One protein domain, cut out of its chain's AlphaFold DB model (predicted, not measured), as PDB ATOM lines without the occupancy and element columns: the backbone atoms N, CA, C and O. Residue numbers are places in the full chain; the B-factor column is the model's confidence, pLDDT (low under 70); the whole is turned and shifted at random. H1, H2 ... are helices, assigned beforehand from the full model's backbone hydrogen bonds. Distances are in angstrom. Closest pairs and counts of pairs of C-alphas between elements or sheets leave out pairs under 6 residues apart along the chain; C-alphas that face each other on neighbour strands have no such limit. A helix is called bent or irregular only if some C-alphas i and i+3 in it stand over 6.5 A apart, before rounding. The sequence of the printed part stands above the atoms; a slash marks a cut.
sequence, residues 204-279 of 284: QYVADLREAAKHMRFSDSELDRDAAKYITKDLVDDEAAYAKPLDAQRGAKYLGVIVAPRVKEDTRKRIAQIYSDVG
ATOM      1  N   GLN A 204      64.686  87.160 123.035       97.31
ATOM      2  CA  GLN A 204      64.661  88.091 124.169       97.31
ATOM      3  C   GLN A 204      66.061  88.424 124.724       97.31
ATOM      4  O   GLN A 204      66.267  89.523 125.229       97.31
ATOM      5  N   TYR A 205      67.034  87.513 124.597       97.69
ATOM      6  CA  TYR A 205      68.378  87.670 125.167       97.69
ATOM      7  C   TYR A 205      69.404  88.245 124.182       97.69
ATOM      8  O   TYR A 205      70.507  88.627 124.574       97.69
ATOM      9  N   VAL A 206      69.079  88.309 122.885       97.19
ATOM     10  CA  VAL A 206      70.054  88.622 121.826       97.19
ATOM     11  C   VAL A 206      70.661  90.017 121.993       97.19
ATOM     12  O   VAL A 206      71.864  90.187 121.781       97.19
ATOM     13  N   ALA A 207      69.859  91.021 122.357       97.75
ATOM     14  CA  ALA A 207      70.335  92.397 122.506       97.75
ATOM     15  C   ALA A 207      71.359  92.525 123.645       97.75
ATOM     16  O   ALA A 207      72.462  93.032 123.428       97.75
ATOM     17  N   ASP A 208      71.034  91.986 124.819       98.38
ATOM     18  CA  ASP A 208      71.898  92.058 125.999       98.38
ATOM     19  C   ASP A 208      73.184  91.247 125.810       98.38
ATOM     20  O   ASP A 208      74.271  91.706 126.164       98.38
ATOM     21  N   LEU A 209      73.104  90.085 125.149       98.00
ATOM     22  CA  LEU A 209      74.288  89.304 124.782       98.00
ATOM     23  C   LEU A 209      75.213  90.054 123.823       98.00
ATOM     24  O   LEU A 209      76.437  89.985 123.966       98.00
ATOM     25  N   ARG A 210      74.654  90.785 122.850       97.88
ATOM     26  CA  ARG A 210      75.447  91.621 121.936       97.88
ATOM     27  C   ARG A 210      76.157  92.736 122.688       97.88
ATOM     28  O   ARG A 210      77.341  92.958 122.432       97.88
ATOM     29  N   GLU A 211      75.470  93.425 123.590       98.12
ATOM     30  CA  GLU A 211      76.073  94.499 124.384       98.12
ATOM     31  C   GLU A 211      77.154  93.958 125.327       98.12
ATOM     32  O   GLU A 211      78.282  94.459 125.318       98.12
ATOM     33  N   ALA A 212      76.884  92.860 126.038       97.81
ATOM     34  CA  ALA A 212      77.877  92.192 126.873       97.81
ATOM     35  C   ALA A 212      79.127  91.814 126.061       97.81
ATOM     36  O   ALA A 212      80.252  92.158 126.439       97.81
ATOM     37  N   ALA A 213      78.955  91.155 124.909       97.62
ATOM     38  CA  ALA A 213      80.067  90.757 124.048       97.62
ATOM     39  C   ALA A 213      80.872  91.960 123.527       97.62
ATOM     40  O   ALA A 213      82.104  91.906 123.501       97.62
ATOM     41  N   LYS A 214      80.212  93.067 123.157       97.69
ATOM     42  CA  LYS A 214      80.889  94.308 122.739       97.69
ATOM     43  C   LYS A 214      81.755  94.889 123.856       97.69
ATOM     44  O   LYS A 214      82.896  95.256 123.581       97.69
ATOM     45  N   HIS A 215      81.246  94.951 125.087       96.56
ATOM     46  CA  HIS A 215      82.008  95.457 126.231       96.56
ATOM     47  C   HIS A 215      83.219  94.572 126.548       96.56
ATOM     48  O   HIS A 215      84.338  95.065 126.679       96.56
ATOM     49  N   MET A 216      83.021  93.254 126.593       97.50
ATOM     50  CA  MET A 216      84.079  92.287 126.899       97.50
ATOM     51  C   MET A 216      85.168  92.202 125.824       97.50
ATOM     52  O   MET A 216      86.314  91.882 126.135       97.50
ATOM     53  N   ARG A 217      84.848  92.518 124.562       93.94
ATOM     54  CA  ARG A 217      85.804  92.477 123.443       93.94
ATOM     55  C   ARG A 217      87.055  93.330 123.686       93.94
ATOM     56  O   ARG A 217      88.119  92.989 123.171       93.94
ATOM     57  N   PHE A 218      86.925  94.413 124.447       93.88
ATOM     58  CA  PHE A 218      88.016  95.335 124.779       93.88
ATOM     59  C   PHE A 218      88.453  95.239 126.251       93.88
ATOM     60  O   PHE A 218      89.143  96.130 126.735       93.88
ATOM     61  N   SER A 219      88.059  94.173 126.959       95.69
ATOM     62  CA  SER A 219      88.485  93.896 128.337       95.69
ATOM     63  C   SER A 219      89.974  93.543 128.394       95.69
ATOM     64  O   SER A 219      90.504  92.907 127.477       95.69
ATOM     65  N   ASP A 220      90.637  93.878 129.503       96.25
ATOM     66  CA  ASP A 220      92.012  93.447 129.795       96.25
ATOM     67  C   ASP A 220      92.100  91.930 130.054       96.25
ATOM     68  O   ASP A 220      93.138  91.307 129.813       96.25
ATOM     69  N   SER A 221      90.988  91.303 130.446       97.56
ATOM     70  CA  SER A 221      90.882  89.858 130.668       97.56
ATOM     71  C   SER A 221      90.873  89.083 129.345       97.56
ATOM     72  O   SER A 221      89.957  89.218 128.533       97.56
ATOM     73  N   GLU A 222      91.868  88.214 129.131       97.12
ATOM     74  CA  GLU A 222      91.889  87.290 127.981       97.12
ATOM     75  C   GLU A 222      90.650  86.393 127.956       97.12
ATOM     76  O   GLU A 222      90.064  86.173 126.899       97.12
ATOM     77  N   LEU A 223      90.207  85.951 129.133       97.62
ATOM     78  CA  LEU A 223      89.032  85.108 129.287       97.62
ATOM     79  C   LEU A 223      87.746  85.804 128.808       97.62
ATOM     80  O   LEU A 223      86.923  85.170 128.148       97.62
ATOM     81  N   ASP A 224      87.586  87.100 129.096       98.00
ATOM     82  CA  ASP A 224      86.447  87.893 128.612       98.00
ATOM     83  C   ASP A 224      86.497  88.068 127.094       98.00
ATOM     84  O   ASP A 224      85.483  87.898 126.417       98.00
ATOM     85  N   ARG A 225      87.678  88.370 126.541       98.06
ATOM     86  CA  ARG A 225      87.853  88.514 125.088       98.06
ATOM     87  C   ARG A 225      87.550  87.206 124.353       98.06
ATOM     88  O   ARG A 225      86.893  87.232 123.310       98.06
ATOM     89  N   ASP A 226      87.978  86.072 124.903       97.88
ATOM     90  CA  ASP A 226      87.673  84.745 124.364       97.88
ATOM     91  C   ASP A 226      86.175  84.433 124.442       97.88
ATOM     92  O   ASP A 226      85.583  84.011 123.445       97.88
ATOM     93  N   ALA A 227      85.527  84.684 125.583       98.06
ATOM     94  CA  ALA A 227      84.085  84.493 125.727       98.06
ATOM     95  C   ALA A 227      83.299  85.372 124.736       98.06
ATOM     96  O   ALA A 227      82.431  84.871 124.018       98.06
ATOM     97  N   ALA A 228      83.665  86.651 124.616       98.19
ATOM     98  CA  ALA A 228      83.073  87.584 123.661       98.19
ATOM     99  C   ALA A 228      83.193  87.092 122.215       98.19
ATOM    100  O   ALA A 228      82.230  87.183 121.450       98.19
ATOM    101  N   LYS A 229      84.351  86.535 121.832       98.12
ATOM    102  CA  LYS A 229      84.575  85.960 120.499       98.12
ATOM    103  C   LYS A 229      83.600  84.821 120.205       98.12
ATOM    104  O   LYS A 229      83.034  84.789 119.114       98.12
ATOM    105  N   TYR A 230      83.409  83.897 121.145       98.00
ATOM    106  CA  TYR A 230      82.513  82.756 120.954       98.00
ATOM    107  C   TYR A 230      81.039  83.162 120.931       98.00
ATOM    108  O   TYR A 230      80.333  82.719 120.032       98.00
ATOM    109  N   ILE A 231      80.600  84.048 121.831       98.12
ATOM    110  CA  ILE A 231      79.223  84.574 121.838       98.12
ATOM    111  C   ILE A 231      78.932  85.324 120.535       98.12
ATOM    112  O   ILE A 231      77.925  85.075 119.877       98.12
ATOM    113  N   THR A 232      79.847  86.205 120.116       98.12
ATOM    114  CA  THR A 232      79.696  86.951 118.857       98.12
ATOM    115  C   THR A 232      79.613  86.000 117.670       98.12
ATOM    116  O   THR A 232      78.762  86.177 116.805       98.12
ATOM    117  N   LYS A 233      80.490  84.991 117.621       96.88
ATOM    118  CA  LYS A 233      80.493  84.013 116.535       96.88
ATOM    119  C   LYS A 233      79.208  83.188 116.506       96.88
ATOM    120  O   LYS A 233      78.662  83.021 115.425       96.88
ATOM    121  N   ASP A 234      78.730  82.712 117.653       96.44
ATOM    122  CA  ASP A 234      77.490  81.937 117.743       96.44
ATOM    123  C   ASP A 234      76.290  82.743 117.227       96.44
ATOM    124  O   ASP A 234      75.565  82.267 116.362       96.44
ATOM    125  N   LEU A 235      76.145  84.007 117.644       97.56
ATOM    126  CA  LEU A 235      75.094  84.900 117.137       97.56
ATOM    127  C   LEU A 235      75.190  85.134 115.622       97.56
ATOM    128  O   LEU A 235      74.177  85.089 114.929       97.56
ATOM    129  N   VAL A 236      76.398  85.372 115.101       97.75
ATOM    130  CA  VAL A 236      76.621  85.606 113.665       97.75
ATOM    131  C   VAL A 236      76.349  84.349 112.839       97.75
ATOM    132  O   VAL A 236      75.721  84.436 111.786       97.75
ATOM    133  N   ASP A 237      76.809  83.183 113.295       96.06
ATOM    134  CA  ASP A 237      76.590  81.916 112.594       96.06
ATOM    135  C   ASP A 237      75.100  81.529 112.597       96.06
ATOM    136  O   ASP A 237      74.618  80.974 111.604       96.06
ATOM    137  N   ASP A 238      74.386  81.850 113.684       96.56
ATOM    138  CA  ASP A 238      72.943  81.650 113.850       96.56
ATOM    139  C   ASP A 238      72.137  82.573 112.925       96.56
ATOM    140  O   ASP A 238      71.275  82.085 112.207       96.56
ATOM    141  N   GLU A 239      72.467  83.867 112.837       97.44
ATOM    142  CA  GLU A 239      71.858  84.794 111.862       97.44
ATOM    143  C   GLU A 239      72.126  84.389 110.419       97.44
ATOM    144  O   GLU A 239      71.231  84.435 109.576       97.44
ATOM    145  N   ALA A 240      73.359  83.975 110.126       96.69
ATOM    146  CA  ALA A 240      73.730  83.528 108.792       96.69
ATOM    147  C   ALA A 240      72.934  82.283 108.376       96.69
ATOM    148  O   ALA A 240      72.524  82.182 107.223       96.69
ATOM    149  N   ALA A 241      72.699  81.345 109.302       95.69
ATOM    150  CA  ALA A 241      71.851  80.180 109.056       95.69
ATOM    151  C   ALA A 241      70.362  80.544 108.987       95.69
ATOM    152  O   ALA A 241      69.643  80.037 108.136       95.69
ATOM    153  N   TYR A 242      69.912  81.451 109.853       96.31
ATOM    154  CA  TYR A 242      68.538  81.944 109.888       96.31
ATOM    155  C   TYR A 242      68.184  82.846 108.692       96.31
ATOM    156  O   TYR A 242      67.016  83.161 108.477       96.31
ATOM    157  N   ALA A 243      69.185  83.256 107.907       95.12
ATOM    158  CA  ALA A 243      69.079  84.072 106.698       95.12
ATOM    159  C   ALA A 243      68.486  85.483 106.894       95.12
ATOM    160  O   ALA A 243      68.196  86.180 105.920       95.12
ATOM    161  N   LYS A 244      68.342  85.939 108.142       93.69
ATOM    162  CA  LYS A 244      67.918  87.295 108.517       93.69
ATOM    163  C   LYS A 244      68.384  87.622 109.945       93.69
ATOM    164  O   LYS A 244      68.827  86.716 110.656       93.69
ATOM    165  N   PRO A 245      68.312  88.894 110.384       95.56
ATOM    166  CA  PRO A 245      68.553  89.237 111.784       95.56
ATOM    167  C   PRO A 245      67.669  88.406 112.717       95.56
ATOM    168  O   PRO A 245      66.521  88.115 112.373       95.56
ATOM    169  N   LEU A 246      68.191  88.038 113.890       95.50
ATOM    170  CA  LEU A 246      67.393  87.298 114.870       95.50
ATOM    171  C   LEU A 246      66.184  88.141 115.283       95.50
ATOM    172  O   LEU A 246      66.326  89.307 115.651       95.50
ATOM    173  N   ASP A 247      65.006  87.533 115.219       95.62
ATOM    174  CA  ASP A 247      63.730  88.126 115.599       95.62
ATOM    175  C   ASP A 247      62.894  87.112 116.399       95.62
ATOM    176  O   ASP A 247      63.305  85.968 116.612       95.62
ATOM    177  N   ALA A 248      61.706  87.521 116.846       94.38
ATOM    178  CA  ALA A 248      60.825  86.681 117.658       94.38
ATOM    179  C   ALA A 248      60.355  85.388 116.953       94.38
ATOM    180  O   ALA A 248      59.824  84.499 117.610       94.38
ATOM    181  N   GLN A 249      60.539  85.255 115.633       94.56
ATOM    182  CA  GLN A 249      60.195  84.042 114.884       94.56
ATOM    183  C   GLN A 249      61.333  83.014 114.865       94.56
ATOM    184  O   GLN A 249      61.150  81.924 114.327       94.56
ATOM    185  N   ARG A 250      62.515  83.334 115.413       95.25
ATOM    186  CA  ARG A 250      63.649  82.402 115.480       95.25
ATOM    187  C   ARG A 250      63.336  81.170 116.337       95.25
ATOM    188  O   ARG A 250      63.886  80.107 116.064       95.25
ATOM    189  N   GLY A 251      62.472  81.314 117.341       96.00
ATOM    190  CA  GLY A 251      62.094  80.233 118.247       96.00
ATOM    191  C   GLY A 251      63.221  79.830 119.197       96.00
ATOM    192  O   GLY A 251      64.022  80.665 119.630       96.00
ATOM    193  N   ALA A 252      63.267  78.543 119.528       97.31
ATOM    194  CA  ALA A 252      64.159  78.018 120.546       97.31
ATOM    195  C   ALA A 252      65.582  77.778 120.016       97.31
ATOM    196  O   ALA A 252      65.774  77.365 118.870       97.31
ATOM    197  N   LYS A 253      66.593  77.966 120.872       97.62
ATOM    198  CA  LYS A 253      68.009  77.726 120.544       97.62
ATOM    199  C   LYS A 253      68.646  76.704 121.473       97.62
ATOM    200  O   LYS A 253      68.494  76.792 122.686       97.62
ATOM    201  N   TYR A 254      69.443  75.805 120.899       97.62
ATOM    202  CA  TYR A 254      70.369  74.952 121.637       97.62
ATOM    203  C   TYR A 254      71.715  75.657 121.842       97.62
ATOM    204  O   TYR A 254      72.341  76.126 120.890       97.62
ATOM    205  N   LEU A 255      72.188  75.704 123.083       96.88
ATOM    206  CA  LEU A 255      73.423  76.382 123.468       96.88
ATOM    207  C   LEU A 255      74.634  75.435 123.399       96.88
ATOM    208  O   LEU A 255      75.277  75.138 124.403       96.88
ATOM    209  N   GLY A 256      74.984  74.964 122.201       94.44
ATOM    210  CA  GLY A 256      76.085  74.005 122.009       94.44
ATOM    211  C   GLY A 256      77.454  74.510 122.480       94.44
ATOM    212  O   GLY A 256      78.265  73.745 123.010       94.44
ATOM    213  N   VAL A 257      77.691  75.822 122.389       94.25
ATOM    214  CA  VAL A 257      78.972  76.453 122.737       94.25
ATOM    215  C   VAL A 257      79.397  76.236 124.198       94.25
ATOM    216  O   VAL A 257      80.594  76.106 124.467       94.25
ATOM    217  N   ILE A 258      78.450  76.124 125.141       94.38
ATOM    218  CA  ILE A 258      78.760  75.934 126.572       94.38
ATOM    219  C   ILE A 258      79.165  74.499 126.924       94.38
ATOM    220  O   ILE A 258      79.719  74.263 127.996       94.38
ATOM    221  N   VAL A 259      78.983  73.556 125.997       93.88
ATOM    222  CA  VAL A 259      79.416  72.153 126.122       93.88
ATOM    223  C   VAL A 259      80.385  71.728 125.012       93.88
ATOM    224  O   VAL A 259      80.786  70.567 124.929       93.88
ATOM    225  N   ALA A 260      80.813  72.664 124.163       93.19
ATOM    226  CA  ALA A 260      81.660  72.380 123.016       93.19
ATOM    227  C   ALA A 260      83.088  71.960 123.446       93.19
ATOM    228  O   ALA A 260      83.820  72.764 124.037       93.19
ATOM    229  N   PRO A 261      83.567  70.747 123.091       92.75
ATOM    230  CA  PRO A 261      84.895  70.267 123.496       92.75
ATOM    231  C   PRO A 261      86.058  71.130 122.986       92.75
ATOM    232  O   PRO A 261      87.112  71.175 123.609       92.75
ATOM    233  N   ARG A 262      85.855  71.830 121.862       92.19
ATOM    234  CA  ARG A 262      86.835  72.737 121.239       92.19
ATOM    235  C   ARG A 262      87.068  74.040 122.015       92.19
ATOM    236  O   ARG A 262      88.034  74.743 121.742       92.19
ATOM    237  N   VAL A 263      86.171  74.392 122.936       95.31
ATOM    238  CA  VAL A 263      86.257  75.609 123.754       95.31
ATOM    239  C   VAL A 263      86.919  75.250 125.083       95.31
ATOM    240  O   VAL A 263      86.573  74.230 125.667       95.31
ATOM    241  N   LYS A 264      87.869  76.051 125.582       96.69
ATOM    242  CA  LYS A 264      88.503  75.799 126.892       96.69
ATOM    243  C   LYS A 264      87.450  75.802 128.005       96.69
ATOM    244  O   LYS A 264      86.482  76.556 127.936       96.69
ATOM    245  N   GLU A 265      87.649  74.990 129.043       96.56
ATOM    246  CA  GLU A 265      86.680  74.854 130.139       96.56
ATOM    247  C   GLU A 265      86.372  76.188 130.828       96.56
ATOM    248  O   GLU A 265      85.200  76.525 130.985       96.56
ATOM    249  N   ASP A 266      87.397  76.975 131.158       97.62
ATOM    250  CA  ASP A 266      87.212  78.284 131.792       97.62
ATOM    251  C   ASP A 266      86.421  79.237 130.895       97.62
ATOM    252  O   ASP A 266      85.529  79.942 131.364       97.62
ATOM    253  N   THR A 267      86.674  79.209 129.582       98.00
ATOM    254  CA  THR A 267      85.910  79.993 128.605       98.00
ATOM    255  C   THR A 267      84.448  79.546 128.562       98.00
ATOM    256  O   THR A 267      83.569  80.402 128.556       98.00
ATOM    257  N   ARG A 268      84.155  78.237 128.599       97.25
ATOM    258  CA  ARG A 268      82.768  77.732 128.665       97.25
ATOM    259  C   ARG A 268      82.060  78.186 129.940       97.25
ATOM    260  O   ARG A 268      80.935  78.669 129.857       97.25
ATOM    261  N   LYS A 269      82.730  78.096 131.095       96.88
ATOM    262  CA  LYS A 269      82.204  78.597 132.378       96.88
ATOM    263  C   LYS A 269      81.928  80.095 132.316       96.88
ATOM    264  O   LYS A 269      80.880  80.541 132.768       96.88
ATOM    265  N   ARG A 270      82.833  80.868 131.705       97.69
ATOM    266  CA  ARG A 270      82.639  82.308 131.533       97.69
ATOM    267  C   ARG A 270      81.441  82.619 130.638       97.69
ATOM    268  O   ARG A 270      80.633  83.456 131.021       97.69
ATOM    269  N   ILE A 271      81.285  81.930 129.504       97.94
ATOM    270  CA  ILE A 271      80.118  82.081 128.613       97.94
ATOM    271  C   ILE A 271      78.818  81.753 129.358       97.94
ATOM    272  O   ILE A 271      77.878  82.539 129.304       97.94
ATOM    273  N   ALA A 272      78.779  80.643 130.102       97.06
ATOM    274  CA  ALA A 272      77.616  80.262 130.903       97.06
ATOM    275  C   ALA A 272      77.264  81.315 131.972       97.06
ATOM    276  O   ALA A 272      76.085  81.604 132.186       97.06
ATOM    277  N   GLN A 273      78.275  81.935 132.596       97.00
ATOM    278  CA  GLN A 273      78.070  83.056 133.516       97.00
ATOM    279  C   GLN A 273      77.431  84.252 132.803       97.00
ATOM    280  O   GLN A 273      76.433  84.763 133.284       97.00
ATOM    281  N   ILE A 274      77.944  84.652 131.636       97.62
ATOM    282  CA  ILE A 274      77.400  85.784 130.867       97.62
ATOM    283  C   ILE A 274      75.950  85.519 130.449       97.62
ATOM    284  O   ILE A 274      75.113  86.410 130.530       97.62
ATOM    285  N   TYR A 275      75.637  84.290 130.031       97.38
ATOM    286  CA  TYR A 275      74.267  83.883 129.715       97.38
ATOM    287  C   TYR A 275      73.357  84.012 130.944       97.38
ATOM    288  O   TYR A 275      72.264  84.566 130.846       97.38
ATOM    289  N   SER A 276      73.832  83.578 132.110       96.50
ATOM    290  CA  SER A 276      73.095  83.725 133.370       96.50
ATOM    291  C   SER A 276      72.921  85.196 133.774       96.50
ATOM    292  O   SER A 276      71.845  85.575 134.226       96.50
ATOM    293  N   ASP A 277      73.941  86.035 133.563       96.75
ATOM    294  CA  ASP A 277      73.926  87.471 133.885       96.75
ATOM    295  C   ASP A 277      72.864  88.234 133.072       96.75
ATOM    296  O   ASP A 277      72.277  89.189 133.577       96.75
ATOM    297  N   VAL A 278      72.581  87.796 131.838       96.81
ATOM    298  CA  VAL A 278      71.499  88.350 130.999       96.81
ATOM    299  C   VAL A 278      70.149  87.645 131.202       96.81
ATOM    300  O   VAL A 278      69.189  87.923 130.491       96.81
ATOM    301  N   GLY A 279      70.051  86.724 132.166       95.50
ATOM    302  CA  GLY A 279      68.795  86.077 132.553       95.50
ATOM    303  C   GLY A 279      68.464  84.760 131.839       95.50
ATOM    304  O   GLY A 279      67.334  84.283 131.967       95.50
TER     305      GLY A 279
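This is residues 204 to 279 of the 284 residues of the protein "Uncharacterized protein YjbI with pentapeptide repeats" of Corynebacterium durum (UniProt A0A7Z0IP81). A helical hairpin, H1 folded back on the longer H2, is crossed by a third helix, H4, which packs on the first half of H2. From the last end of H2 a long loop, residues 243 to 255, swings back to the short H3, which packs on H4. The printed part has 76 residues with four named helices, in the order H1, H2, H3, H4, and no named strand; the class is all helix. It is compact, with a radius of gyration of the C-alphas of 12.1 A and spans of 35 by 25 by 22 A.

H1, residues 204 to 216, and H2, residues 222 to 242, form a helical hairpin and touch, closest at the C-alphas of Ala 213 and Ala 228, 4.4 A apart. They run opposite ways at a steep tilt of 39 degrees. H3, residues 256 to 259, is apart from H1 and close to but not clearly touching H2; the C-alphas of Tyr 230 and Val 257, their closest, are 7.4 A apart. H4, residues 265 to 277, touches H3, closest at the C-alphas of Ile 258 and Arg 268, 4.9 A apart. With residues 266 to 271 alone H4 touches residues 223 to 231 of H2, closest at the C-alphas of Ala 227 and Ile 271, 5.5 A apart. These two run the same way at a steep tilt of 69 degrees, only just short of about perpendicular. H1 and H4 only just touch, with 3 pairs of C-alphas within 8 A, closest at Leu 209 and Tyr 275, 7.3 A. In H2 and H4 every O i to N i+4 pair is within hydrogen-bond range, in H1 8 of 9, and H3 is too short for such a pair.

H1 begins at C-alpha 204 (64.661, 88.091, 124.169) and is 20.1 A long; it is irregular, with C-alphas 204 and 207 7.3 A apart. H2 is 30.0 A long, H3 5.6 A and H4 18.3 A, ending at C-alpha 277 (73.926, 87.471, 133.885).

The C-alphas farthest apart, of Asp 220 and Gln 249, are 36.4 A apart. The printed part has no cut. The link H2 to H3 is long; the other two are tight. Mean pLDDT of the printed part is 96.6, and no printed residue is under 70.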